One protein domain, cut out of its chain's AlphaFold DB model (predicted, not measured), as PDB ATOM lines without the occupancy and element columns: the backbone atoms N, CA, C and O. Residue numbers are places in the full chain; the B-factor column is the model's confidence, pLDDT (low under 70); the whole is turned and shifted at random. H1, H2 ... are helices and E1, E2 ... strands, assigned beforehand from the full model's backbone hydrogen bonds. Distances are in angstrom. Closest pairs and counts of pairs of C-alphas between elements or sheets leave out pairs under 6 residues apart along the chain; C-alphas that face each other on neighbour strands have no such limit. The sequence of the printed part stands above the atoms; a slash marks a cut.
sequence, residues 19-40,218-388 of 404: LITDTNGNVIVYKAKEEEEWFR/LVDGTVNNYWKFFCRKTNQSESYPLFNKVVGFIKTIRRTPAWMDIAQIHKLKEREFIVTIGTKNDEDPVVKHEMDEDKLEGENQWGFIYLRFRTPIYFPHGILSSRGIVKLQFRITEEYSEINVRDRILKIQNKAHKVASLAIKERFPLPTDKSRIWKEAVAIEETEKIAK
ATOM      1  N   LEU A  19      20.612 -36.970 -30.830       67.12
ATOM      2  CA  LEU A  19      20.390 -35.595 -30.406       67.12
ATOM      3  C   LEU A  19      19.529 -34.886 -31.432       67.12
ATOM      4  O   LEU A  19      19.789 -35.006 -32.627       67.12
ATOM      5  N   ILE A  20      18.594 -34.050 -30.990       74.62
ATOM      6  CA  ILE A  20      17.957 -33.129 -31.928       74.62
ATOM      7  C   ILE A  20      18.895 -31.930 -32.158       74.62
ATOM      8  O   ILE A  20      19.150 -31.144 -31.240       74.62
ATOM      9  N   THR A  21      19.407 -31.804 -33.384       70.00
ATOM     10  CA  THR A  21      20.317 -30.732 -33.824       70.00
ATOM     11  C   THR A  21      19.746 -29.931 -34.995       70.00
ATOM     12  O   THR A  21      18.878 -30.422 -35.714       70.00
ATOM     13  N   ASP A  22      20.249 -28.712 -35.207       69.88
ATOM     14  CA  ASP A  22      19.972 -27.908 -36.407       69.88
ATOM     15  C   ASP A  22      20.651 -28.468 -37.677       69.88
ATOM     16  O   ASP A  22      21.367 -29.474 -37.628       69.88
ATOM     17  N   THR A  23      20.437 -27.819 -38.831       64.56
ATOM     18  CA  THR A  23      21.065 -28.179 -40.120       64.56
ATOM     19  C   THR A  23      22.587 -28.225 -40.074       64.56
ATOM     20  O   THR A  23      23.200 -28.952 -40.855       64.56
ATOM     21  N   ASN A  24      23.194 -27.450 -39.178       66.12
ATOM     22  CA  ASN A  24      24.637 -27.326 -39.020       66.12
ATOM     23  C   ASN A  24      25.187 -28.323 -37.987       66.12
ATOM     24  O   ASN A  24      26.384 -28.314 -37.708       66.12
ATOM     25  N   GLY A  25      24.333 -29.180 -37.414       69.56
ATOM     26  CA  GLY A  25      24.706 -30.143 -36.381       69.56
ATOM     27  C   GLY A  25      24.836 -29.536 -34.982       69.56
ATOM     28  O   GLY A  25      25.338 -30.206 -34.079       69.56
ATOM     29  N   ASN A  26      24.385 -28.296 -34.757       75.88
ATOM     30  CA  ASN A  26      24.397 -27.691 -33.428       75.88
ATOM     31  C   ASN A  26      23.232 -28.196 -32.583       75.88
ATOM     32  O   ASN A  26      22.100 -28.321 -33.049       75.88
ATOM     33  N   VAL A  27      23.493 -28.405 -31.298       80.50
ATOM     34  CA  VAL A  27      22.474 -28.810 -30.327       80.50
ATOM     35  C   VAL A  27      21.424 -27.726 -30.168       80.50
ATOM     36  O   VAL A  27      21.747 -26.584 -29.838       80.50
ATOM     37  N   ILE A  28      20.156 -28.098 -30.322       82.56
ATOM     38  CA  ILE A  28      19.062 -27.160 -30.097       82.56
ATOM     39  C   ILE A  28      18.774 -27.099 -28.600       82.56
ATOM     40  O   ILE A  28      18.409 -28.094 -27.968       82.56
ATOM     41  N   VAL A  29      18.913 -25.903 -28.037       85.56
ATOM     42  CA  VAL A  29      18.494 -25.608 -26.667       85.56
ATOM     43  C   VAL A  29      17.120 -24.961 -26.713       85.56
ATOM     44  O   VAL A  29      16.930 -23.888 -27.282       85.56
ATOM     45  N   TYR A  30      16.158 -25.615 -26.081       89.94
ATOM     46  CA  TYR A  30      14.798 -25.124 -25.955       89.94
ATOM     47  C   TYR A  30      14.602 -24.440 -24.610       89.94
ATOM     48  O   TYR A  30      15.326 -24.695 -23.648       89.94
ATOM     49  N   LYS A  31      13.557 -23.616 -24.511       90.56
ATOM     50  CA  LYS A  31      13.108 -23.023 -23.251       90.56
ATOM     51  C   LYS A  31      11.674 -23.447 -22.961       90.56
ATOM     52  O   LYS A  31      10.793 -23.283 -23.806       90.56
ATOM     53  N   ALA A  32      11.443 -24.003 -21.774       88.12
ATOM     54  CA  ALA A  32      10.108 -24.369 -21.321       88.12
ATOM     55  C   ALA A  32       9.252 -23.106 -21.157       88.12
ATOM     56  O   ALA A  32       9.714 -22.093 -20.614       88.12
ATOM     57  N   LYS A  33       8.018 -23.168 -21.659       85.25
ATOM     58  CA  LYS A  33       7.059 -22.063 -21.633       85.25
ATOM     59  C   LYS A  33       6.119 -22.238 -20.443       85.25
ATOM     60  O   LYS A  33       6.128 -23.265 -19.768       85.25
ATOM     61  N   GLU A  34       5.341 -21.209 -20.144       74.81
ATOM     62  CA  GLU A  34       4.236 -21.380 -19.206       74.81
ATOM     63  C   GLU A  34       3.080 -22.071 -19.928       74.81
ATOM     64  O   GLU A  34       2.750 -21.742 -21.061       74.81
ATOM     65  N   GLU A  35       2.524 -23.083 -19.273       77.94
ATOM     66  CA  GLU A  35       1.402 -23.890 -19.756       77.94
ATOM     67  C   GLU A  35       0.193 -23.660 -18.855       77.94
ATOM     68  O   GLU A  35       0.360 -23.250 -17.708       77.94
ATOM     69  N   GLU A  36      -1.021 -23.974 -19.299       80.56
ATOM     70  CA  GLU A  36      -2.197 -23.964 -18.411       80.56
ATOM     71  C   GLU A  36      -2.374 -25.301 -17.683       80.56
ATOM     72  O   GLU A  36      -2.688 -25.327 -16.493       80.56
ATOM     73  N   GLU A  37      -2.072 -26.413 -18.359       88.56
ATOM     74  CA  GLU A  37      -2.168 -27.772 -17.813       88.56
ATOM     75  C   GLU A  37      -1.157 -28.042 -16.687       88.56
ATOM     76  O   GLU A  37      -0.140 -27.359 -16.553       88.56
ATOM     77  N   TRP A  38      -1.431 -29.057 -15.865       90.12
ATOM     78  CA  TRP A  38      -0.575 -29.490 -14.758       90.12
ATOM     79  C   TRP A  38      -0.494 -31.014 -14.719       90.12
ATOM     80  O   TRP A  38      -1.404 -31.698 -15.195       90.12
ATOM     81  N   PHE A  39       0.551 -31.546 -14.080       94.44
ATOM     82  CA  PHE A  39       0.490 -32.925 -13.614       94.44
ATOM     83  C   PHE A  39      -0.643 -33.047 -12.602       94.44
ATOM     84  O   PHE A  39      -0.719 -32.298 -11.622       94.44
ATOM     85  N   ARG A  40      -1.559 -33.971 -12.885       93.31
ATOM     86  CA  ARG A  40      -2.685 -34.242 -12.003       93.31
ATOM     87  C   ARG A  40      -2.330 -35.306 -10.995       93.31
ATOM     88  O   ARG A  40      -2.780 -35.212  -9.864       93.31
ATOM     89  N   LEU A 218       2.974 -37.943 -13.363       96.25
ATOM     90  CA  LEU A 218       4.407 -37.904 -13.085       96.25
ATOM     91  C   LEU A 218       4.789 -39.091 -12.197       96.25
ATOM     92  O   LEU A 218       4.131 -39.364 -11.197       96.25
ATOM     93  N   VAL A 219       5.848 -39.796 -12.561       93.94
ATOM     94  CA  VAL A 219       6.306 -41.017 -11.894       93.94
ATOM     95  C   VAL A 219       7.743 -40.815 -11.431       93.94
ATOM     96  O   VAL A 219       8.546 -40.311 -12.218       93.94
ATOM     97  N   ASP A 220       8.096 -41.196 -10.201       91.25
ATOM     98  CA  ASP A 220       9.507 -41.185  -9.793       91.25
ATOM     99  C   ASP A 220      10.300 -42.277 -10.533       91.25
ATOM    100  O   ASP A 220       9.924 -43.448 -10.562       91.25
ATOM    101  N   GLY A 221      11.417 -41.901 -11.156       87.88
ATOM    102  CA  GLY A 221      12.261 -42.823 -11.913       87.88
ATOM    103  C   GLY A 221      11.810 -43.066 -13.358       87.88
ATOM    104  O   GLY A 221      11.296 -42.177 -14.036       87.88
ATOM    105  N   THR A 222      12.126 -44.253 -13.884       82.31
ATOM    106  CA  THR A 222      11.894 -44.617 -15.291       82.31
ATOM    107  C   THR A 222      10.551 -45.323 -15.475       82.31
ATOM    108  O   THR A 222      10.125 -46.120 -14.643       82.31
ATOM    109  N   VAL A 223       9.905 -45.097 -16.621       79.75
ATOM    110  CA  VAL A 223       8.622 -45.731 -16.986       79.75
ATOM    111  C   VAL A 223       8.837 -47.083 -17.689       79.75
ATOM    112  O   VAL A 223       7.899 -47.857 -17.859       79.75
ATOM    113  N   ASN A 224      10.084 -47.416 -18.050       70.19
ATOM    114  CA  ASN A 224      10.431 -48.657 -18.760       70.19
ATOM    115  C   ASN A 224       9.895 -49.901 -18.055       70.19
ATOM    116  O   ASN A 224       9.273 -50.746 -18.687       70.19
ATOM    117  N   ASN A 225      10.074 -50.000 -16.740       64.25
ATOM    118  CA  ASN A 225       9.683 -51.204 -16.008       64.25
ATOM    119  C   ASN A 225       8.156 -51.378 -15.974       64.25
ATOM    120  O   ASN A 225       7.661 -52.492 -16.106       64.25
ATOM    121  N   TYR A 226       7.413 -50.273 -15.880       69.06
ATOM    122  CA  TYR A 226       5.950 -50.253 -15.863       69.06
ATOM    123  C   TYR A 226       5.390 -50.818 -17.168       69.06
ATOM    124  O   TYR A 226       4.467 -51.631 -17.166       69.06
ATOM    125  N   TRP A 227       5.997 -50.391 -18.277       61.78
ATOM    126  CA  TRP A 227       5.670 -50.817 -19.628       61.78
ATOM    127  C   TRP A 227       5.820 -52.332 -19.805       61.78
ATOM    128  O   TRP A 227       4.886 -53.017 -20.226       61.78
ATOM    129  N   LYS A 228       6.980 -52.878 -19.425       64.00
ATOM    130  CA  LYS A 228       7.282 -54.302 -19.609       64.00
ATOM    131  C   LYS A 228       6.326 -55.214 -18.841       64.00
ATOM    132  O   LYS A 228       5.929 -56.260 -19.351       64.00
ATOM    133  N   PHE A 229       5.921 -54.832 -17.627       59.50
ATOM    134  CA  PHE A 229       5.041 -55.679 -16.822       59.50
ATOM    135  C   PHE A 229       3.626 -55.807 -17.400       59.50
ATOM    136  O   PHE A 229       3.072 -56.907 -17.349       59.50
ATOM    137  N   PHE A 230       3.065 -54.753 -18.000       58.66
ATOM    138  CA  PHE A 230       1.684 -54.784 -18.503       58.66
ATOM    139  C   PHE A 230       1.517 -55.310 -19.919       58.66
ATOM    140  O   PHE A 230       0.563 -56.034 -20.197       58.66
ATOM    141  N   CYS A 231       2.458 -55.025 -20.808       51.00
ATOM    142  CA  CYS A 231       2.272 -55.243 -22.243       51.00
ATOM    143  C   CYS A 231       2.515 -56.690 -22.692       51.00
ATOM    144  O   CYS A 231       2.771 -56.954 -23.862       51.00
ATOM    145  N   ARG A 232       2.486 -57.650 -21.764       53.12
ATOM    146  CA  ARG A 232       2.828 -59.053 -22.041       53.12
ATOM    147  C   ARG A 232       1.625 -60.009 -22.001       53.12
ATOM    148  O   ARG A 232       1.836 -61.198 -22.214       53.12
ATOM    149  N   LYS A 233       0.404 -59.535 -21.712       47.34
ATOM    150  CA  LYS A 233      -0.831 -60.352 -21.793       47.34
ATOM    151  C   LYS A 233      -2.052 -59.618 -22.347       47.34
ATOM    152  O   LYS A 233      -2.862 -60.252 -23.011       47.34
ATOM    153  N   THR A 234      -2.200 -58.317 -22.097       46.47
ATOM    154  CA  THR A 234      -3.146 -57.497 -22.869       46.47
ATOM    155  C   THR A 234      -2.596 -57.353 -24.280       46.47
ATOM    156  O   THR A 234      -1.373 -57.235 -24.417       46.47
ATOM    157  N   ASN A 235      -3.452 -57.296 -25.302       52.38
ATOM    158  CA  ASN A 235      -3.025 -56.790 -26.605       52.38
ATOM    159  C   ASN A 235      -2.206 -55.514 -26.366       52.38
ATOM    160  O   ASN A 235      -2.659 -54.618 -25.653       52.38
ATOM    161  N   GLN A 236      -0.966 -55.455 -26.855       55.06
ATOM    162  CA  GLN A 236      -0.061 -54.329 -26.579       55.06
ATOM    163  C   GLN A 236      -0.704 -52.989 -26.961       55.06
ATOM    164  O   GLN A 236      -0.553 -51.998 -26.244       55.06
ATOM    165  N   SER A 237      -1.542 -53.025 -28.003       58.31
ATOM    166  CA  SER A 237      -2.437 -51.955 -28.440       58.31
ATOM    167  C   SER A 237      -3.361 -51.397 -27.352       58.31
ATOM    168  O   SER A 237      -3.587 -50.193 -27.322       58.31
ATOM    169  N   GLU A 238      -3.850 -52.220 -26.425       62.31
ATOM    170  CA  GLU A 238      -4.733 -51.796 -25.327       62.31
ATOM    171  C   GLU A 238      -3.966 -51.154 -24.164       62.31
ATOM    172  O   GLU A 238      -4.495 -50.283 -23.474       62.31
ATOM    173  N   SER A 239      -2.705 -51.547 -23.951       66.31
ATOM    174  CA  SER A 239      -1.859 -50.977 -22.894       66.31
ATOM    175  C   SER A 239      -1.178 -49.673 -23.317       66.31
ATOM    176  O   SER A 239      -0.872 -48.837 -22.466       66.31
ATOM    177  N   TYR A 240      -0.958 -49.459 -24.618       68.12
ATOM    178  CA  TYR A 240      -0.320 -48.258 -25.163       68.12
ATOM    179  C   TYR A 240      -0.949 -46.930 -24.690       68.12
ATOM    180  O   TYR A 240      -0.192 -46.065 -24.225       68.12
ATOM    181  N   PRO A 241      -2.284 -46.742 -24.740       75.06
ATOM    182  CA  PRO A 241      -2.923 -45.502 -24.304       75.06
ATOM    183  C   PRO A 241      -2.629 -45.135 -22.847       75.06
ATOM    184  O   PRO A 241      -2.384 -43.969 -22.547       75.06
ATOM    185  N   LEU A 242      -2.513 -46.126 -21.951       77.94
ATOM    186  CA  LEU A 242      -2.292 -45.901 -20.513       77.94
ATOM    187  C   LEU A 242      -1.035 -45.062 -20.216       77.94
ATOM    188  O   LEU A 242      -0.983 -44.365 -19.196       77.94
ATOM    189  N   PHE A 243      -0.042 -45.111 -21.113       79.25
ATOM    190  CA  PHE A 243       1.269 -44.476 -20.965       79.25
ATOM    191  C   PHE A 243       1.450 -43.175 -21.764       79.25
ATOM    192  O   PHE A 243       2.490 -42.526 -21.637       79.25
ATOM    193  N   ASN A 244       0.470 -42.746 -22.568       81.94
ATOM    194  CA  ASN A 244       0.640 -41.620 -23.500       81.94
ATOM    195  C   ASN A 244       0.987 -40.293 -22.812       81.94
ATOM    196  O   ASN A 244       1.832 -39.538 -23.313       81.94
ATOM    197  N   LYS A 245       0.372 -40.040 -21.652       90.31
ATOM    198  CA  LYS A 245       0.610 -38.871 -20.790       90.31
ATOM    199  C   LYS A 245       1.265 -39.243 -19.456       90.31
ATOM    200  O   LYS A 245       0.942 -38.671 -18.414       90.31
ATOM    201  N   VAL A 246       2.162 -40.226 -19.481       91.75
ATOM    202  CA  VAL A 246       2.973 -40.624 -18.325       91.75
ATOM    203  C   VAL A 246       4.404 -40.149 -18.539       91.75
ATOM    204  O   VAL A 246       4.978 -40.340 -19.612       91.75
ATOM    205  N   VAL A 247       4.964 -39.508 -17.517       93.88
ATOM    206  CA  VAL A 247       6.311 -38.942 -17.544       93.88
ATOM    207  C   VAL A 247       7.116 -39.524 -16.392       93.88
ATOM    208  O   VAL A 247       6.721 -39.397 -15.237       93.88
ATOM    209  N   GLY A 248       8.252 -40.140 -16.707       93.44
ATOM    210  CA  GLY A 248       9.240 -40.551 -15.713       93.44
ATOM    211  C   GLY A 248      10.109 -39.368 -15.305       93.44
ATOM    212  O   GLY A 248      10.572 -38.616 -16.166       93.44
ATOM    213  N   PHE A 249      10.334 -39.190 -14.011       94.38
ATOM    214  CA  PHE A 249      11.103 -38.098 -13.433       94.38
ATOM    215  C   PHE A 249      12.387 -38.640 -12.801       94.38
ATOM    216  O   PHE A 249      12.393 -39.192 -11.705       94.38
ATOM    217  N   ILE A 250      13.514 -38.494 -13.498       90.88
ATOM    218  CA  ILE A 250      14.786 -39.118 -13.129       90.88
ATOM    219  C   ILE A 250      15.701 -38.069 -12.491       90.88
ATOM    220  O   ILE A 250      16.309 -37.224 -13.155       90.88
ATOM    221  N   LYS A 251      15.837 -38.167 -11.167       88.12
ATOM    222  CA  LYS A 251      16.587 -37.226 -10.312       88.12
ATOM    223  C   LYS A 251      18.105 -37.307 -10.501       88.12
ATOM    224  O   LYS A 251      18.827 -36.338 -10.274       88.12
ATOM    225  N   THR A 252      18.614 -38.478 -10.884       82.44
ATOM    226  CA  THR A 252      20.052 -38.724 -11.061       82.44
ATOM    227  C   THR A 252      20.330 -39.204 -12.473       82.44
ATOM    228  O   THR A 252      19.974 -40.323 -12.835       82.44
ATOM    229  N   ILE A 253      21.019 -38.375 -13.253       79.94
ATOM    230  CA  ILE A 253      21.490 -38.747 -14.584       79.94
ATOM    231  C   ILE A 253      22.680 -39.686 -14.408       79.94
ATOM    232  O   ILE A 253      23.777 -39.249 -14.076       79.94
ATOM    233  N   ARG A 254      22.440 -40.989 -14.572       70.69
ATOM    234  CA  ARG A 254      23.496 -42.015 -14.541       70.69
ATOM    235  C   ARG A 254      24.069 -42.313 -15.921       70.69
ATOM    236  O   ARG A 254      25.190 -42.794 -16.016       70.69
ATOM    237  N   ARG A 255      23.278 -42.070 -16.967       69.06
ATOM    238  CA  ARG A 255      23.632 -42.304 -18.366       69.06
ATOM    239  C   ARG A 255      23.190 -41.112 -19.200       69.06
ATOM    240  O   ARG A 255      22.043 -40.668 -19.092       69.06
ATOM    241  N   THR A 256      24.119 -40.619 -19.999       70.38
ATOM    242  CA  THR A 256      23.895 -39.716 -21.124       70.38
ATOM    243  C   THR A 256      24.315 -40.455 -22.388       70.38
ATOM    244  O   THR A 256      25.151 -41.359 -22.284       70.38
ATOM    245  N   PRO A 257      23.781 -40.085 -23.559       68.62
ATOM    246  CA  PRO A 257      24.259 -40.655 -24.801       68.62
ATOM    247  C   PRO A 257      25.763 -40.470 -24.959       68.62
ATOM    248  O   PRO A 257      26.299 -39.428 -24.577       68.62
ATOM    249  N   ALA A 258      26.444 -41.484 -25.495       68.06
ATOM    250  CA  ALA A 258      27.910 -41.520 -25.553       68.06
ATOM    251  C   ALA A 258      28.514 -40.357 -26.363       68.06
ATOM    252  O   ALA A 258      29.615 -39.901 -26.070       68.06
ATOM    253  N   TRP A 259      27.781 -39.865 -27.359       68.50
ATOM    254  CA  TRP A 259      28.156 -38.728 -28.201       68.50
ATOM    255  C   TRP A 259      27.791 -37.366 -27.588       68.50
ATOM    256  O   TRP A 259      28.169 -36.332 -28.137       68.50
ATOM    257  N   MET A 260      27.035 -37.327 -26.485       74.88
ATOM    258  CA  MET A 260      26.571 -36.077 -25.883       74.88
ATOM    259  C   MET A 260      27.614 -35.540 -24.909       74.88
ATOM    260  O   MET A 260      27.879 -36.146 -23.869       74.88
ATOM    261  N   ASP A 261      28.154 -34.358 -25.200       79.88
ATOM    262  CA  ASP A 261      29.013 -33.662 -24.248       79.88
ATOM    263  C   ASP A 261      28.191 -33.232 -23.024       79.88
ATOM    264  O   ASP A 261      27.319 -32.360 -23.087       79.88
ATOM    265  N   ILE A 262      28.499 -33.829 -21.872       82.88
ATOM    266  CA  ILE A 262      27.821 -33.541 -20.609       82.88
ATOM    267  C   ILE A 262      27.943 -32.064 -20.206       82.88
ATOM    268  O   ILE A 262      27.070 -31.536 -19.509       82.88
ATOM    269  N   ALA A 263      28.984 -31.361 -20.672       84.38
ATOM    270  CA  ALA A 263      29.129 -29.932 -20.442       84.38
ATOM    271  C   ALA A 263      27.983 -29.138 -21.082       84.38
ATOM    272  O   ALA A 263      27.566 -28.136 -20.507       84.38
ATOM    273  N   GLN A 264      27.414 -29.586 -22.205       84.12
ATOM    274  CA  GLN A 264      26.257 -28.933 -22.833       84.12
ATOM    275  C   GLN A 264      25.025 -28.983 -21.923       84.12
ATOM    276  O   GLN A 264      24.375 -27.961 -21.709       84.12
ATOM    277  N   ILE A 265      24.762 -30.131 -21.289       87.25
ATOM    278  CA  ILE A 265      23.691 -30.269 -20.288       87.25
ATOM    279  C   ILE A 265      23.974 -29.360 -19.084       87.25
ATOM    280  O   ILE A 265      23.091 -28.666 -18.580       87.25
ATOM    281  N   HIS A 266      25.223 -29.331 -18.620       88.19
ATOM    282  CA  HIS A 266      25.625 -28.522 -17.472       88.19
ATOM    283  C   HIS A 266      25.612 -27.007 -17.735       88.19
ATOM    284  O   HIS A 266      25.626 -26.256 -16.755       88.19
ATOM    285  N   LYS A 267      25.559 -26.558 -18.999       88.12
ATOM    286  CA  LYS A 267      25.424 -25.142 -19.404       88.12
ATOM    287  C   LYS A 267      23.985 -24.633 -19.398       88.12
ATOM    288  O   LYS A 267      23.798 -23.420 -19.389       88.12
ATOM    289  N   LEU A 268      22.990 -25.525 -19.381       89.00
ATOM    290  CA  LEU A 268      21.578 -25.137 -19.438       89.00
ATOM    291  C   LEU A 268      21.234 -24.142 -18.329       89.00
ATOM    292  O   LEU A 268      21.530 -24.399 -17.158       89.00
ATOM    293  N   LYS A 269      20.591 -23.030 -18.682       89.00
ATOM    294  CA  LYS A 269      20.018 -22.064 -17.736       89.00
ATOM    295  C   LYS A 269      18.659 -22.549 -17.253       89.00
ATOM    296  O   LYS A 269      18.092 -23.489 -17.794       89.00
ATOM    297  N   GLU A 270      18.118 -21.921 -16.213       89.44
ATOM    298  CA  GLU A 270      16.815 -22.315 -15.674       89.44
ATOM    299  C   GLU A 270      15.731 -22.392 -16.754       89.44
ATOM    300  O   GLU A 270      15.582 -21.466 -17.553       89.44
ATOM    301  N   ARG A 271      14.938 -23.473 -16.730       91.12
ATOM    302  CA  ARG A 271      13.890 -23.785 -17.718       91.12
ATOM    303  C   ARG A 271      14.404 -24.137 -19.115       91.12
ATOM    304  O   ARG A 271      13.583 -24.461 -19.971       91.12
ATOM    305  N   GLU A 272      15.708 -24.087 -19.365       93.56
ATOM    306  CA  GLU A 272      16.271 -24.583 -20.616       93.56
ATOM    307  C   GLU A 272      16.378 -26.104 -20.595       93.56
ATOM    308  O   GLU A 272      16.617 -26.725 -19.548       93.56
ATOM    309  N   PHE A 273      16.181 -26.702 -21.765       93.69
ATOM    310  CA  PHE A 273      16.265 -28.138 -21.932       93.69
ATOM    311  C   PHE A 273      16.771 -28.559 -23.306       93.69
ATOM    312  O   PHE A 273      16.656 -27.827 -24.288       93.69
ATOM    313  N   ILE A 274      17.295 -29.781 -23.352       91.62
ATOM    314  CA  ILE A 274      17.697 -30.480 -24.575       91.62
ATOM    315  C   ILE A 274      16.887 -31.768 -24.677       91.62
ATOM    316  O   ILE A 274      16.586 -32.396 -23.658       91.62
ATOM    317  N   VAL A 275      16.544 -32.154 -25.903       89.62
ATOM    318  CA  VAL A 275      15.778 -33.366 -26.198       89.62
ATOM    319  C   VAL A 275      16.674 -34.384 -26.887       89.62
ATOM    320  O   VAL A 275      17.413 -34.042 -27.809       89.62
ATOM    321  N   THR A 276      16.583 -35.636 -26.451       84.75
ATOM    322  CA  THR A 276      17.215 -36.780 -27.114       84.75
ATOM    323  C   THR A 276      16.193 -37.882 -27.333       84.75
ATOM    324  O   THR A 276      15.196 -37.980 -26.610       84.75
ATOM    325  N   ILE A 277      16.454 -38.738 -28.312       79.44
ATOM    326  CA  ILE A 277      15.670 -39.944 -28.559       79.44
ATOM    327  C   ILE A 277      16.466 -41.129 -28.013       79.44
ATOM    328  O   ILE A 277      17.650 -41.298 -28.295       79.44
ATOM    329  N   GLY A 278      15.816 -41.888 -27.139       68.88
ATOM    330  CA  GLY A 278      16.362 -43.057 -26.475       68.88
ATOM    331  C   GLY A 278      16.423 -44.284 -27.365       68.88
ATOM    332  O   GLY A 278      15.535 -44.495 -28.190       68.88
ATOM    333  N   THR A 279      17.403 -45.149 -27.105       59.69
ATOM    334  CA  THR A 279      17.456 -46.514 -27.655       59.69
ATOM    335  C   THR A 279      17.168 -47.559 -26.570       59.69
ATOM    336  O   THR A 279      16.926 -47.232 -25.404       59.69
ATOM    337  N   LYS A 280      17.243 -48.851 -26.922       52.97
ATOM    338  CA  LYS A 280      17.030 -50.017 -26.036       52.97
ATOM    339  C   LYS A 280      17.948 -50.073 -24.791       52.97
ATOM    340  O   LYS A 280      17.817 -50.985 -23.967       52.97
ATOM    341  N   ASN A 281      18.904 -49.148 -24.648       50.53
ATOM    342  CA  ASN A 281      19.977 -49.181 -23.648       50.53
ATOM    343  C   ASN A 281      19.790 -48.238 -22.439       50.53
ATOM    344  O   ASN A 281      20.595 -48.278 -21.503       50.53
ATOM    345  N   ASP A 282      18.701 -47.470 -22.370       55.69
ATOM    346  CA  ASP A 282      18.423 -46.518 -21.277       55.69
ATOM    347  C   ASP A 282      17.810 -47.144 -19.993       55.69
ATOM    348  O   ASP A 282      17.222 -46.463 -19.152       55.69
ATOM    349  N   GLU A 283      17.946 -48.456 -19.799       58.97
ATOM    350  CA  GLU A 283      17.389 -49.183 -18.648       58.97
ATOM    351  C   GLU A 283      18.391 -49.356 -17.494       58.97
ATOM    352  O   GLU A 283      19.599 -49.496 -17.719       58.97
ATOM    353  N   ASP A 284      17.893 -49.398 -16.245       60.97
ATOM    354  CA  ASP A 284      18.711 -49.789 -15.087       60.97
ATOM    355  C   ASP A 284      19.216 -51.225 -15.324       60.97
ATOM    356  O   ASP A 284      18.395 -52.138 -15.419       60.97
ATOM    357  N   PRO A 285      20.537 -51.450 -15.440       64.12
ATOM    358  CA  PRO A 285      21.090 -52.741 -15.841       64.12
ATOM    359  C   PRO A 285      20.757 -53.855 -14.845       64.12
ATOM    360  O   PRO A 285      20.591 -54.999 -15.255       64.12
ATOM    361  N   VAL A 286      20.611 -53.522 -13.557       61.94
ATOM    362  CA  VAL A 286      20.266 -54.493 -12.511       61.94
ATOM    363  C   VAL A 286      18.825 -54.954 -12.685       61.94
ATOM    364  O   VAL A 286      18.539 -56.142 -12.602       61.94
ATOM    365  N   VAL A 287      17.915 -54.019 -12.971       60.56
ATOM    366  CA  VAL A 287      16.505 -54.350 -13.203       60.56
ATOM    367  C   VAL A 287      16.324 -55.019 -14.565       60.56
ATOM    368  O   VAL A 287      15.603 -55.999 -14.655       60.56
ATOM    369  N   LYS A 288      17.031 -54.578 -15.610       65.94
ATOM    370  CA  LYS A 288      17.028 -55.230 -16.929       65.94
ATOM    371  C   LYS A 288      17.457 -56.695 -16.832       65.94
ATOM    372  O   LYS A 288      16.794 -57.554 -17.404       65.94
ATOM    373  N   HIS A 289      18.526 -56.967 -16.083       68.94
ATOM    374  CA  HIS A 289      18.981 -58.326 -15.813       68.94
ATOM    375  C   HIS A 289      17.925 -59.128 -15.038       68.94
ATOM    376  O   HIS A 289      17.603 -60.245 -15.421       68.94
ATOM    377  N   GLU A 290      17.319 -58.526 -14.007       70.12
ATOM    378  CA  GLU A 290      16.264 -59.159 -13.208       70.12
ATOM    379  C   GLU A 290      14.996 -59.471 -13.992       70.12
ATOM    380  O   GLU A 290      14.339 -60.464 -13.714       70.12
ATOM    381  N   MET A 291      14.604 -58.608 -14.926       66.44
ATOM    382  CA  MET A 291      13.342 -58.744 -15.649       66.44
ATOM    383  C   MET A 291      13.385 -59.850 -16.706       66.44
ATOM    384  O   MET A 291      12.325 -60.349 -17.086       66.44
ATOM    385  N   ASP A 292      14.587 -60.265 -17.119       62.41
ATOM    386  CA  ASP A 292      14.830 -61.354 -18.063       62.41
ATOM    387  C   ASP A 292      14.087 -61.196 -19.402       62.41
ATOM    388  O   ASP A 292      13.253 -62.017 -19.799       62.41
ATOM    389  N   GLU A 293      14.313 -60.073 -20.091       55.38
ATOM    390  CA  GLU A 293      13.586 -59.756 -21.326       55.38
ATOM    391  C   GLU A 293      14.512 -59.194 -22.406       55.38
ATOM    392  O   GLU A 293      14.687 -57.982 -22.527       55.38
ATOM    393  N   ASP A 294      15.076 -60.083 -23.226       46.84
ATOM    394  CA  ASP A 294      15.864 -59.684 -24.400       46.84
ATOM    395  C   ASP A 294      14.985 -59.206 -25.569       46.84
ATOM    396  O   ASP A 294      15.482 -58.534 -26.469       46.84
ATOM    397  N   LYS A 295      13.680 -59.527 -25.577       45.59
ATOM    398  CA  LYS A 295      12.739 -59.121 -26.633       45.59
ATOM    399  C   LYS A 295      11.322 -58.962 -26.078       45.59
ATOM    400  O   LYS A 295      10.635 -59.948 -25.820       45.59
ATOM    401  N   LEU A 296      10.888 -57.723 -25.882       45.28
ATOM    402  CA  LEU A 296       9.470 -57.383 -25.950       45.28
ATOM    403  C   LEU A 296       9.184 -57.001 -27.400       45.28
ATOM    404  O   LEU A 296       9.889 -56.150 -27.937       45.28
ATOM    405  N   GLU A 297       8.194 -57.629 -28.034       35.53
ATOM    406  CA  GLU A 297       7.609 -57.086 -29.267       35.53
ATOM    407  C   GLU A 297       7.065 -55.677 -28.982       35.53
ATOM    408  O   GLU A 297       6.602 -55.426 -27.868       35.53
ATOM    409  N   GLY A 298       7.175 -54.758 -29.946       44.50
ATOM    410  CA  GLY A 298       6.753 -53.364 -29.769       44.50
ATOM    411  C   GLY A 298       7.730 -52.554 -28.915       44.50
ATOM    412  O   GLY A 298       7.453 -52.188 -27.769       44.50
ATOM    413  N   GLU A 299       8.922 -52.288 -29.450       53.03
ATOM    414  CA  GLU A 299       9.911 -51.457 -28.770       53.03
ATOM    415  C   GLU A 299       9.411 -50.019 -28.671       53.03
ATOM    416  O   GLU A 299       9.409 -49.262 -29.639       53.03
ATOM    417  N   ASN A 300       8.988 -49.631 -27.467       56.78
ATOM    418  CA  ASN A 300       8.662 -48.244 -27.189       56.78
ATOM    419  C   ASN A 300       9.878 -47.363 -27.462       56.78
ATOM    420  O   ASN A 300      10.915 -47.485 -26.806       56.78
ATOM    421  N   GLN A 301       9.704 -46.420 -28.378       71.31
ATOM    422  CA  GLN A 301      10.620 -45.306 -28.511       71.31
ATOM    423  C   GLN A 301      10.370 -44.334 -27.357       71.31
ATOM    424  O   GLN A 301       9.241 -43.913 -27.083       71.31
ATOM    425  N   TRP A 302      11.438 -43.985 -26.650       80.50
ATOM    426  CA  TRP A 302      11.382 -43.056 -25.530       80.50
ATOM    427  C   TRP A 302      12.037 -41.747 -25.928       80.50
ATOM    428  O   TRP A 302      13.134 -41.728 -26.472       80.50
ATOM    429  N   GLY A 303      11.368 -40.642 -25.636       86.56
ATOM    430  CA  GLY A 303      11.967 -39.323 -25.659       86.56
ATOM    431  C   GLY A 303      12.525 -39.004 -24.283       86.56
ATOM    432  O   GLY A 303      11.912 -39.318 -23.255       86.56
ATOM    433  N   PHE A 304      13.682 -38.356 -24.263       89.06
ATOM    434  CA  PHE A 304      14.322 -37.893 -23.048       89.06
ATOM    435  C   PHE A 304      14.542 -36.391 -23.088       89.06
ATOM    436  O   PHE A 304      14.898 -35.824 -24.116       89.06
ATOM    437  N   ILE A 305      14.332 -35.747 -21.944       92.88
ATOM    438  CA  ILE A 305      14.533 -34.309 -21.768       92.88
ATOM    439  C   ILE A 305      15.552 -34.106 -20.662       92.88
ATOM    440  O   ILE A 305      15.299 -34.486 -19.522       92.88
ATOM    441  N   TYR A 306      16.667 -33.460 -20.973       93.44
ATOM    442  CA  TYR A 306      17.603 -32.961 -19.972       93.44
ATOM    443  C   TYR A 306      17.198 -31.534 -19.630       93.44
ATOM    444  O   TYR A 306      17.388 -30.636 -20.443       93.44
ATOM    445  N   LEU A 307      16.596 -31.336 -18.458       94.44
ATOM    446  CA  LEU A 307      15.982 -30.071 -18.051       94.44
ATOM    447  C   LEU A 307      16.737 -29.462 -16.869       94.44
ATOM    448  O   LEU A 307      16.911 -30.121 -15.838       94.44
ATOM    449  N   ARG A 308      17.083 -28.172 -16.953       93.31
ATOM    450  CA  ARG A 308      17.424 -27.384 -15.759       93.31
ATOM    451  C   ARG A 308      16.153 -27.021 -15.001       93.31
ATOM    452  O   ARG A 308      15.517 -25.994 -15.238       93.31
ATOM    453  N   PHE A 309      15.818 -27.885 -14.054       93.44
ATOM    454  CA  PHE A 309      14.655 -27.786 -13.185       93.44
ATOM    455  C   PHE A 309      14.727 -26.586 -12.234       93.44
ATOM    456  O   PHE A 309      13.743 -25.865 -12.059       93.44
ATOM    457  N   ARG A 310      15.904 -26.353 -11.640       91.00
ATOM    458  CA  ARG A 310      16.202 -25.228 -10.735       91.00
ATOM    459  C   ARG A 310      17.661 -24.804 -10.899       91.00
ATOM    460  O   ARG A 310      18.508 -25.657 -11.159       91.00
ATOM    461  N   THR A 311      17.985 -23.528 -10.704       87.31
ATOM    462  CA  THR A 311      19.385 -23.061 -10.687       87.31
ATOM    463  C   THR A 311      19.854 -22.840  -9.248       87.31
ATOM    464  O   THR A 311      19.201 -22.103  -8.512       87.31
ATOM    465  N   PRO A 312      20.964 -23.461  -8.811       80.81
ATOM    466  CA  PRO A 312      21.546 -23.170  -7.508       80.81
ATOM    467  C   PRO A 312      21.926 -21.693  -7.351       80.81
ATOM    468  O   PRO A 312      22.682 -21.170  -8.159       80.81
ATOM    469  N   ILE A 313      21.468 -21.050  -6.272       74.62
ATOM    470  CA  ILE A 313      21.690 -19.610  -6.009       74.62
ATOM    471  C   ILE A 313      23.188 -19.258  -5.961       74.62
ATOM    472  O   ILE A 313      23.595 -18.196  -6.415       74.62
ATOM    473  N   TYR A 314      24.024 -20.167  -5.451       71.69
ATOM    474  CA  TYR A 314      25.473 -19.967  -5.309       71.69
ATOM    475  C   TYR A 314      26.281 -20.300  -6.571       71.69
ATOM    476  O   TYR A 314      27.507 -20.241  -6.543       71.69
ATOM    477  N   PHE A 315      25.621 -20.697  -7.661       66.62
ATOM    478  CA  PHE A 315      26.258 -20.932  -8.953       66.62
ATOM    479  C   PHE A 315      25.858 -19.787  -9.892       66.62
ATOM    480  O   PHE A 315      24.806 -19.876 -10.532       66.62
ATOM    481  N   PRO A 316      26.644 -18.693  -9.968       56.38
ATOM    482  CA  PRO A 316      26.391 -17.626 -10.928       56.38
ATOM    483  C   PRO A 316      26.380 -18.161 -12.366       56.38
ATOM    484  O   PRO A 316      26.941 -19.221 -12.670       56.38
ATOM    485  N   HIS A 317      25.717 -17.417 -13.255       56.84
ATOM    486  CA  HIS A 317      25.632 -17.736 -14.678       56.84
ATOM    487  C   HIS A 317      27.015 -18.100 -15.247       56.84
ATOM    488  O   HIS A 317      27.947 -17.308 -15.161       56.84
ATOM    489  N   GLY A 318      27.139 -19.302 -15.824       54.88
ATOM    490  CA  GLY A 318      28.364 -19.775 -16.484       54.88
ATOM    491  C   GLY A 318      29.089 -20.939 -15.799       54.88
ATOM    492  O   GLY A 318      29.906 -21.584 -16.452       54.88
ATOM    493  N   ILE A 319      28.777 -21.279 -14.540       67.94
ATOM    494  CA  ILE A 319      29.397 -22.445 -13.884       67.94
ATOM    495  C   ILE A 319      28.678 -23.742 -14.283       67.94
ATOM    496  O   ILE A 319      27.487 -23.924 -14.021       67.94
ATOM    497  N   LEU A 320      29.435 -24.675 -14.867       77.69
ATOM    498  CA  LEU A 320      28.966 -26.018 -15.209       77.69
ATOM    499  C   LEU A 320      28.568 -26.778 -13.939       77.69
ATOM    500  O   LEU A 320      29.398 -27.042 -13.073       77.69
ATOM    501  N   SER A 321      27.295 -27.156 -13.823       81.62
ATOM    502  CA  SER A 321      26.818 -27.923 -12.673       81.62
ATOM    503  C   SER A 321      25.733 -28.917 -13.052       81.62
ATOM    504  O   SER A 321      24.778 -28.573 -13.748       81.62
ATOM    505  N   SER A 322      25.838 -30.131 -12.511       84.44
ATOM    506  CA  SER A 322      24.794 -31.159 -12.577       84.44
ATOM    507  C   SER A 322      23.692 -30.948 -11.530       84.44
ATOM    508  O   SER A 322      22.669 -31.644 -11.542       84.44
ATOM    509  N   ARG A 323      23.878 -30.020 -10.576       87.62
ATOM    510  CA  ARG A 323      22.843 -29.668  -9.593       87.62
ATOM    511  C   ARG A 323      21.714 -28.923 -10.293       87.62
ATOM    512  O   ARG A 323      21.956 -28.038 -11.107       87.62
ATOM    513  N   GLY A 324      20.478 -29.287  -9.970       89.31
ATOM    514  CA  GLY A 324      19.323 -28.670 -10.613       89.31
ATOM    515  C   GLY A 324      18.956 -29.239 -11.979       89.31
ATOM    516  O   GLY A 324      17.950 -28.822 -12.538       89.31
ATOM    517  N   ILE A 325      19.742 -30.178 -12.516       92.44
ATOM    518  CA  ILE A 325      19.395 -30.913 -13.732       92.44
ATOM    519  C   ILE A 325      18.634 -32.191 -13.361       92.44
ATOM    520  O   ILE A 325      19.066 -32.933 -12.471       92.44
ATOM    521  N   VAL A 326      17.549 -32.458 -14.087       93.75
ATOM    522  CA  VAL A 326      16.789 -33.719 -14.067       93.75
ATOM    523  C   VAL A 326      16.652 -34.269 -15.490       93.75
ATOM    524  O   VAL A 326      16.722 -33.507 -16.456       93.75
ATOM    525  N   LYS A 327      16.459 -35.587 -15.624       92.69
ATOM    526  CA  LYS A 327      16.105 -36.235 -16.898       92.69
ATOM    527  C   LYS A 327      14.626 -36.615 -16.850       92.69
ATOM    528  O   LYS A 327      14.198 -37.272 -15.908       92.69
ATOM    529  N   LEU A 328      13.838 -36.188 -17.829       93.94
ATOM    530  CA  LEU A 328      12.443 -36.605 -17.975       93.94
ATOM    531  C   LEU A 328      12.357 -37.657 -19.068       93.94
ATOM    532  O   LEU A 328      13.024 -37.525 -20.090       93.94
ATOM    533  N   GLN A 329      11.536 -38.674 -18.858       90.88
ATOM    534  CA  GLN A 329      11.261 -39.717 -19.836       90.88
ATOM    535  C   GLN A 329       9.805 -39.629 -20.273       90.88
ATOM    536  O   GLN A 329       8.915 -39.601 -19.427       90.88
ATOM    537  N   PHE A 330       9.543 -39.637 -21.575       89.69
ATOM    538  CA  PHE A 330       8.186 -39.662 -22.112       89.69
ATOM    539  C   PHE A 330       8.099 -40.594 -23.317       89.69
ATOM    540  O   PHE A 330       9.078 -40.815 -24.026       89.69
ATOM    541  N   ARG A 331       6.917 -41.157 -23.559       84.81
ATOM    542  CA  ARG A 331       6.705 -42.068 -24.686       84.81
ATOM    543  C   ARG A 331       6.593 -41.311 -26.011       84.81
ATOM    544  O   ARG A 331       5.838 -40.335 -26.094       84.81
ATOM    545  N   ILE A 332       7.274 -41.799 -27.042       80.25
ATOM    546  CA  ILE A 332       7.087 -41.416 -28.446       80.25
ATOM    547  C   ILE A 332       6.040 -42.392 -29.016       80.25
ATOM    548  O   ILE A 332       6.227 -43.603 -28.957       80.25
ATOM    549  N   THR A 333       4.876 -41.892 -29.431       68.94
ATOM    550  CA  THR A 333       3.733 -42.715 -29.870       68.94
ATOM    551  C   THR A 333       3.931 -43.287 -31.275       68.94
ATOM    552  O   THR A 333       4.524 -42.641 -32.130       68.94
ATOM    553  N   GLU A 334       3.396 -44.486 -31.524       56.94
ATOM    554  CA  GLU A 334       3.517 -45.201 -32.809       56.94
ATOM    555  C   GLU A 334       2.900 -44.447 -33.998       56.94
ATOM    556  O   GLU A 334       3.367 -44.621 -35.112       56.94
ATOM    557  N   GLU A 335       1.968 -43.510 -33.772       54.25
ATOM    558  CA  GLU A 335       1.451 -42.591 -34.811       54.25
ATOM    559  C   GLU A 335       2.544 -41.783 -35.540       54.25
ATOM    560  O   GLU A 335       2.253 -41.058 -36.488       54.25
ATOM    561  N   TYR A 336       3.796 -41.835 -35.082       56.62
ATOM    562  CA  TYR A 336       4.921 -41.148 -35.699       56.62
ATOM    563  C   TYR A 336       5.699 -41.987 -36.727       56.62
ATOM    564  O   TYR A 336       6.567 -41.418 -37.383       56.62
ATOM    565  N   SER A 337       5.436 -43.293 -36.874       54.97
ATOM    566  CA  SER A 337       6.178 -44.168 -37.805       54.97
ATOM    567  C   SER A 337       5.773 -44.004 -39.276       54.97
ATOM    568  O   SER A 337       6.601 -44.230 -40.152       54.97
ATOM    569  N   GLU A 338       4.544 -43.562 -39.555       54.50
ATOM    570  CA  GLU A 338       4.020 -43.337 -40.919       54.50
ATOM    571  C   GLU A 338       4.228 -41.898 -41.427       54.50
ATOM    572  O   GLU A 338       3.779 -41.517 -42.507       54.50
ATOM    573  N   ILE A 339       4.896 -41.070 -40.628       62.97
ATOM    574  CA  ILE A 339       5.052 -39.639 -40.865       62.97
ATOM    575  C   ILE A 339       6.460 -39.367 -41.405       62.97
ATOM    576  O   ILE A 339       7.428 -39.998 -40.979       62.97
ATOM    577  N   ASN A 340       6.599 -38.393 -42.313       72.62
ATOM    578  CA  ASN A 340       7.922 -37.937 -42.737       72.62
ATOM    579  C   ASN A 340       8.778 -37.502 -41.520       72.62
ATOM    580  O   ASN A 340       8.277 -37.094 -40.468       72.62
ATOM    581  N   VAL A 341      10.102 -37.575 -41.658       71.75
ATOM    582  CA  VAL A 341      11.043 -37.319 -40.553       71.75
ATOM    583  C   VAL A 341      10.832 -35.937 -39.909       71.75
ATOM    584  O   VAL A 341      10.890 -35.813 -38.685       71.75
ATOM    585  N   ARG A 342      10.527 -34.904 -40.708       73.06
ATOM    586  CA  ARG A 342      10.322 -33.523 -40.238       73.06
ATOM    587  C   ARG A 342       9.138 -33.416 -39.279       73.06
ATOM    588  O   ARG A 342       9.273 -32.873 -38.183       73.06
ATOM    589  N   ASP A 343       7.991 -33.942 -39.678       76.25
ATOM    590  CA  ASP A 343       6.756 -33.867 -38.904       76.25
ATOM    591  C   ASP A 343       6.849 -34.724 -37.632       76.25
ATOM    592  O   ASP A 343       6.369 -34.318 -36.570       76.25
ATOM    593  N   ARG A 344       7.550 -35.867 -37.687       76.44
ATOM    594  CA  ARG A 344       7.885 -36.668 -36.497       76.44
ATOM    595  C   ARG A 344       8.701 -35.860 -35.486       76.44
ATOM    596  O   ARG A 344       8.330 -35.815 -34.311       76.44
ATOM    597  N   ILE A 345       9.766 -35.186 -35.927       77.50
ATOM    598  CA  ILE A 345      10.590 -34.321 -35.064       77.50
ATOM    599  C   ILE A 345       9.738 -33.212 -34.447       77.50
ATOM    600  O   ILE A 345       9.782 -33.018 -33.232       77.50
ATOM    601  N   LEU A 346       8.928 -32.520 -35.251       81.19
ATOM    602  CA  LEU A 346       8.089 -31.421 -34.776       81.19
ATOM    603  C   LEU A 346       7.101 -31.887 -33.695       81.19
ATOM    604  O   LEU A 346       6.935 -31.232 -32.665       81.19
ATOM    605  N   LYS A 347       6.478 -33.058 -33.875       83.25
ATOM    606  CA  LYS A 347       5.578 -33.635 -32.864       83.25
ATOM    607  C   LYS A 347       6.323 -34.031 -31.582       83.25
ATOM    608  O   LYS A 347       5.824 -33.745 -30.490       83.25
ATOM    609  N   ILE A 348       7.520 -34.619 -31.689       85.25
ATOM    610  CA  ILE A 348       8.379 -34.930 -30.529       85.25
ATOM    611  C   ILE A 348       8.754 -33.646 -29.780       85.25
ATOM    612  O   ILE A 348       8.623 -33.598 -28.558       85.25
ATOM    613  N   GLN A 349       9.157 -32.594 -30.496       85.00
ATOM    614  CA  GLN A 349       9.495 -31.288 -29.925       85.00
ATOM    615  C   GLN A 349       8.303 -30.666 -29.193       85.00
ATOM    616  O   GLN A 349       8.446 -30.234 -28.050       85.00
ATOM    617  N   ASN A 350       7.116 -30.674 -29.803       88.69
ATOM    618  CA  ASN A 350       5.897 -30.147 -29.184       88.69
ATOM    619  C   ASN A 350       5.549 -30.904 -27.895       88.69
ATOM    620  O   ASN A 350       5.265 -30.287 -26.863       88.69
ATOM    621  N   LYS A 351       5.644 -32.239 -27.915       90.50
ATOM    622  CA  LYS A 351       5.437 -33.059 -26.715       90.50
ATOM    623  C   LYS A 351       6.502 -32.783 -25.654       90.50
ATOM    624  O   LYS A 351       6.158 -32.640 -24.482       90.50
ATOM    625  N   ALA A 352       7.768 -32.648 -26.044       92.56
ATOM    626  CA  ALA A 352       8.858 -32.337 -25.128       92.56
ATOM    627  C   ALA A 352       8.686 -30.957 -24.476       92.56
ATOM    628  O   ALA A 352       8.804 -30.838 -23.258       92.56
ATOM    629  N   HIS A 353       8.314 -29.934 -25.251       93.25
ATOM    630  CA  HIS A 353       7.956 -28.615 -24.731       93.25
ATOM    631  C   HIS A 353       6.837 -28.699 -23.700       93.25
ATOM    632  O   HIS A 353       6.971 -28.124 -22.617       93.25
ATOM    633  N   LYS A 354       5.770 -29.446 -24.000       94.12
ATOM    634  CA  LYS A 354       4.661 -29.645 -23.068       94.12
ATOM    635  C   LYS A 354       5.141 -30.299 -21.773       94.12
ATOM    636  O   LYS A 354       4.913 -29.758 -20.694       94.12
ATOM    637  N   VAL A 355       5.865 -31.414 -21.869       95.50
ATOM    638  CA  VAL A 355       6.384 -32.161 -20.711       95.50
ATOM    639  C   VAL A 355       7.334 -31.310 -19.861       95.50
ATOM    640  O   VAL A 355       7.179 -31.261 -18.642       95.50
ATOM    641  N   ALA A 356       8.282 -30.601 -20.480       96.19
ATOM    642  CA  ALA A 356       9.222 -29.730 -19.774       96.19
ATOM    643  C   ALA A 356       8.502 -28.585 -19.045       96.19
ATOM    644  O   ALA A 356       8.835 -28.260 -17.904       96.19
ATOM    645  N   SER A 357       7.483 -28.007 -19.680       95.25
ATOM    646  CA  SER A 357       6.680 -26.920 -19.117       95.25
ATOM    647  C   SER A 357       5.824 -27.387 -17.937       95.25
ATOM    648  O   SER A 357       5.788 -26.720 -16.902       95.25
ATOM    649  N   LEU A 358       5.212 -28.573 -18.037       95.25
ATOM    650  CA  LEU A 358       4.526 -29.221 -16.915       95.25
ATOM    651  C   LEU A 358       5.491 -29.498 -15.759       95.25
ATOM    652  O   LEU A 358       5.170 -29.197 -14.612       95.25
ATOM    653  N   ALA A 359       6.685 -30.019 -16.049       95.25
ATOM    654  CA  ALA A 359       7.677 -30.326 -15.026       95.25
ATOM    655  C   ALA A 359       8.145 -29.062 -14.302       95.25
ATOM    656  O   ALA A 359       8.141 -29.035 -13.078       95.25
ATOM    657  N   ILE A 360       8.465 -27.978 -15.016       93.62
ATOM    658  CA  ILE A 360       8.907 -26.716 -14.398       93.62
ATOM    659  C   ILE A 360       7.896 -26.162 -13.386       93.62
ATOM    660  O   ILE A 360       8.305 -25.520 -12.419       93.62
ATOM    661  N   LYS A 361       6.599 -26.431 -13.533       91.88
ATOM    662  CA  LYS A 361       5.604 -26.031 -12.527       91.88
ATOM    663  C   LYS A 361       5.756 -26.767 -11.199       91.88
ATOM    664  O   LYS A 361       5.508 -26.180 -10.153       91.88
ATOM    665  N   GLU A 362       6.235 -28.005 -11.232       93.12
ATOM    666  CA  GLU A 362       6.456 -28.845 -10.049       93.12
ATOM    667  C   GLU A 362       7.728 -28.474  -9.269       93.12
ATOM    668  O   GLU A 362       8.021 -29.041  -8.214       93.12
ATOM    669  N   ARG A 363       8.498 -27.494  -9.763       90.25
ATOM    670  CA  ARG A 363       9.682 -26.979  -9.066       90.25
ATOM    671  C   ARG A 363       9.325 -26.139  -7.837       90.25
ATOM    672  O   ARG A 363      10.217 -25.861  -7.038       90.25
ATOM    673  N   PHE A 364       8.077 -25.705  -7.699       88.12
ATOM    674  CA  PHE A 364       7.609 -24.987  -6.521       88.12
ATOM    675  C   PHE A 364       6.282 -25.580  -6.022       88.12
ATOM    676  O   PHE A 364       5.462 -25.983  -6.847       88.12
ATOM    677  N   PRO A 365       6.041 -25.619  -4.696       91.38
ATOM    678  CA  PRO A 365       6.936 -25.169  -3.620       91.38
ATOM    679  C   PRO A 365       8.229 -26.002  -3.512       91.38
ATOM    680  O   PRO A 365       8.450 -26.933  -4.289       91.38
ATOM    681  N   LEU A 366       9.144 -25.605  -2.623       92.19
ATOM    682  CA  LEU A 366      10.387 -26.345  -2.410       92.19
ATOM    683  C   LEU A 366      10.156 -27.574  -1.515       92.19
ATOM    684  O   LEU A 366       9.346 -27.489  -0.592       92.19
ATOM    685  N   PRO A 367      10.892 -28.675  -1.757       91.88
ATOM    686  CA  PRO A 367      10.915 -29.841  -0.887       91.88
ATOM    687  C   PRO A 367      11.244 -29.495   0.559       91.88
ATOM    688  O   PRO A 367      12.036 -28.584   0.822       91.88
ATOM    689  N   THR A 368      10.685 -30.262   1.491       90.69
ATOM    690  CA  THR A 368      11.001 -30.113   2.918       90.69
ATOM    691  C   THR A 368      12.413 -30.601   3.243       90.69
ATOM    692  O   THR A 368      13.110 -29.988   4.053       90.69
ATOM    693  N   ASP A 369      12.872 -31.666   2.579       87.81
ATOM    694  CA  ASP A 369      14.250 -32.141   2.678       87.81
ATOM    695  C   ASP A 369      15.207 -31.207   1.915       87.81
ATOM    696  O   ASP A 369      15.234 -31.148   0.679       87.81
ATOM    697  N   LYS A 370      16.060 -30.501   2.669       86.50
ATOM    698  CA  LYS A 370      17.030 -29.542   2.121       86.50
ATOM    699  C   LYS A 370      18.010 -30.165   1.129       86.50
ATOM    700  O   LYS A 370      18.466 -29.478   0.214       86.50
ATOM    701  N   SER A 371      18.326 -31.454   1.273       87.00
ATOM    702  CA  SER A 371      19.229 -32.157   0.354       87.00
ATOM    703  C   SER A 371      18.618 -32.336  -1.042       87.00
ATOM    704  O   SER A 371      19.338 -32.471  -2.034       87.00
ATOM    705  N   ARG A 372      17.286 -32.254  -1.136       87.44
ATOM    706  CA  ARG A 372      16.488 -32.526  -2.336       87.44
ATOM    707  C   ARG A 372      16.009 -31.273  -3.068       87.44
ATOM    708  O   ARG A 372      15.520 -31.372  -4.196       87.44
ATOM    709  N   ILE A 373      16.236 -30.089  -2.487       90.06
ATOM    710  CA  ILE A 373      15.805 -28.775  -3.001       90.06
ATOM    711  C   ILE A 373      16.121 -28.560  -4.479       90.06
ATOM    712  O   ILE A 373      15.400 -27.831  -5.141       90.06
ATOM    713  N   TRP A 374      17.159 -29.174  -5.041       90.06
ATOM    714  CA  TRP A 374      17.540 -28.915  -6.432       90.06
ATOM    715  C   TRP A 374      16.897 -29.854  -7.449       90.06
ATOM    716  O   TRP A 374      16.795 -29.481  -8.611       90.06
ATOM    717  N   LYS A 375      16.485 -31.060  -7.053       89.31
ATOM    718  CA  LYS A 375      16.158 -32.129  -8.013       89.31
ATOM    719  C   LYS A 375      14.853 -32.859  -7.730       89.31
ATOM    720  O   LYS A 375      14.557 -33.799  -8.443       89.31
ATOM    721  N   GLU A 376      14.101 -32.450  -6.715       92.81
ATOM    722  CA  GLU A 376      12.876 -33.129  -6.287       92.81
ATOM    723  C   GLU A 376      11.642 -32.251  -6.503       92.81
ATOM    724  O   GLU A 376      11.634 -31.072  -6.124       92.81
ATOM    725  N   ALA A 377      10.602 -32.824  -7.101       93.75
ATOM    726  CA  ALA A 377       9.279 -32.215  -7.154       93.75
ATOM    727  C   ALA A 377       8.564 -32.462  -5.819       93.75
ATOM    728  O   ALA A 377       8.508 -33.602  -5.363       93.75
ATOM    729  N   VAL A 378       7.976 -31.428  -5.204       93.06
ATOM    730  CA  VAL A 378       7.296 -31.585  -3.897       93.06
ATOM    731  C   VAL A 378       6.202 -32.639  -3.952       93.06
ATOM    732  O   VAL A 378       6.045 -33.416  -3.021       93.06
ATOM    733  N   ALA A 379       5.464 -32.712  -5.058       94.00
ATOM    734  CA  ALA A 379       4.397 -33.690  -5.181       94.00
ATOM    735  C   ALA A 379       4.893 -35.148  -5.190       94.00
ATOM    736  O   ALA A 379       4.183 -36.032  -4.708       94.00
ATOM    737  N   ILE A 380       6.116 -35.393  -5.672       95.25
ATOM    738  CA  ILE A 380       6.771 -36.700  -5.556       95.25
ATOM    739  C   ILE A 380       7.226 -36.927  -4.110       95.25
ATOM    740  O   ILE A 380       6.881 -37.956  -3.545       95.25
ATOM    741  N   GLU A 381       7.875 -35.949  -3.461       95.00
ATOM    742  CA  GLU A 381       8.285 -36.057  -2.045       95.00
ATOM    743  C   GLU A 381       7.103 -36.375  -1.109       95.00
ATOM    744  O   GLU A 381       7.209 -37.240  -0.239       95.00
ATOM    745  N   GLU A 382       5.962 -35.706  -1.280       95.12
ATOM    746  CA  GLU A 382       4.761 -35.965  -0.478       95.12
ATOM    747  C   GLU A 382       4.169 -37.353  -0.760       95.12
ATOM    748  O   GLU A 382       3.746 -38.049   0.166       95.12
ATOM    749  N   THR A 383       4.199 -37.804  -2.018       95.88
ATOM    750  CA  THR A 383       3.783 -39.167  -2.381       95.88
ATOM    751  C   THR A 383       4.710 -40.210  -1.737       95.88
ATOM    752  O   THR A 383       4.220 -41.173  -1.139       95.88
ATOM    753  N   GLU A 384       6.028 -39.970  -1.738       95.31
ATOM    754  CA  GLU A 384       7.039 -40.803  -1.072       95.31
ATOM    755  C   GLU A 384       6.775 -40.911   0.433       95.31
ATOM    756  O   GLU A 384       6.851 -41.997   1.010       95.31
ATOM    757  N   LYS A 385       6.453 -39.791   1.096       95.44
ATOM    758  CA  LYS A 385       6.155 -39.757   2.539       95.44
ATOM    759  C   LYS A 385       4.946 -40.622   2.883       95.44
ATOM    760  O   LYS A 385       5.010 -41.395   3.844       95.44
ATOM    761  N   ILE A 386       3.873 -40.539   2.091       95.19
ATOM    762  CA  ILE A 386       2.682 -41.379   2.285       95.19
ATOM    763  C   ILE A 386       3.054 -42.853   2.099       95.19
ATOM    764  O   ILE A 386       2.700 -43.677   2.944       95.19
ATOM    765  N   ALA A 387       3.820 -43.191   1.059       95.25
ATOM    766  CA  ALA A 387       4.272 -44.562   0.836       95.25
ATOM    767  C   ALA A 387       5.134 -45.072   2.010       95.25
ATOM    768  O   ALA A 387       4.861 -46.132   2.573       95.25
ATOM    769  N   LYS A 388       6.098 -44.272   2.481       95.50
ATOM    770  CA  LYS A 388       6.973 -44.615   3.616       95.50
ATOM    771  C   LYS A 388       6.219 -44.832   4.919       95.50
ATOM    772  O   LYS A 388       6.608 -45.712   5.684       95.50
TER     773      LYS A 388
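AT A GLANCE: This is residues 19 to 40 and 218 to 388 of the 404 residues of an uncharacterized protein of Candidatus Altiarchaeales archaeon (UniProt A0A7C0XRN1). A strongly twisted sheet of five strands is the core; the long helix H5 packs on one face of it, and the short helix H3 covers a small part of the opposite face. H6, the last helix, packs at the edge strand E1, while H1 only grazes the sheet, and H2 and H4 are not on it, their centres being the farthest from the mean of all C-alphas, at 22.0 A and 20.1 A. The printed part has 193 residues with six named helices and five named strands, in the order E1 H1 H2 E2 H3 E3 H4 E4 E5 H5 H6; the sheet is mixed and runs E1 E2 E5 E4 E3. The class is mixed, helices and strands, with 86 of the 193 residues, under half, in named elements. The whole is compact, with a radius of gyration of the C-alphas of 16.9 A and spans of 50 by 49 by 35 A.

HOW THE PARTS SIT: Residues 19 to 40 hold no named element, but residues 30 to 31 pair antiparallel with residues 272 to 273 of E3, residues 272 to 277. E1, residues 218 to 220, is an edge strand, parallel to E2, residues 246 to 250, at 36 degrees; N 219 and O 247 are within hydrogen-bond range at 2.8 A. H1, residues 224 to 230, and H2, residues 236 to 239, lie between them in the chain, a strand-helix-strand unit, two parallel neighbour strands joined through helices, with a right-handed crossover. H1 is only just on the sheet, with 5 pairs of C-alphas within 10 A, and only grazes it with Asn 224. H2 is not on the sheet and is close to H1 but not clearly touching; their closest C-alphas, of Ser 239 and Phe 230, are 6.8 A apart. H3, residues 262 to 267, has a height over the sheet of 9.2 A and lies over E4, residues 301 to 308, and only just not over E3: 4 of its C-alphas fall on E4 and 2 on E3. It runs along the strands, at 23 degrees to E4 on the local plane. E3, the other edge strand, is antiparallel to E4 at 161 degrees, with N 276 and O 304 at 2.9 A. H4, residues 285 to 291, is not on the sheet; it and H1 are near each other, with 6 pairs of C-alphas within 10 A. E4 and E5, residues 325 to 332, form a hairpin at 155 degrees, with N 305 and O 328 at 2.9 A. E5 is antiparallel to E2 at 151 degrees, with N 248 and O 329 at 2.9 A. H5, residues 341 to 361, is on the sheet, on the opposite face from H3; its closest C-alpha to E4 is that of Ala 352, 6.9 A from that of Ile 305. H6, residues 378 to 388, is on the sheet and apart from H5; the closest C-alphas of H6 and E1, of Ile 380 and Asp 220, are 6.7 A apart. Every O i to N i+4 pair is within hydrogen-bond range in H3, H4, H5 and H6, and 2 of 3 are in H1; H2 is too short for such a pair.

IN THESE COORDINATES: E1 begins at C-alpha 218, (4.407, -37.904, -13.085). From first to last C-alpha E2 measures 13.0 A, E3 17.3 A, E4 23.0 A and E5 21.9 A. H5 begins at C-alpha 341, (11.043, -37.319, -40.553), and measures 30.7 A; H6 measures 15.0 A and ends at C-alpha 388, (6.973, -44.615, 3.616).

THE WHOLE: The two C-alphas farthest apart, of Lys 233 and Pro 316, are 51.8 A apart. Residues 41 to 217 are cut out, and C-alphas 40 and 218 are 8.1 A apart. The links E2 to H3, E4 to E5 and H5 to H6 are long. Residues 337 to 343, of which 341 to 343 belong to H5, stand free. The mean pLDDT of the printed part is 78.5; 59 residues are under 70, among them residues 225 to 240, 278 to 289 and 291 to 300.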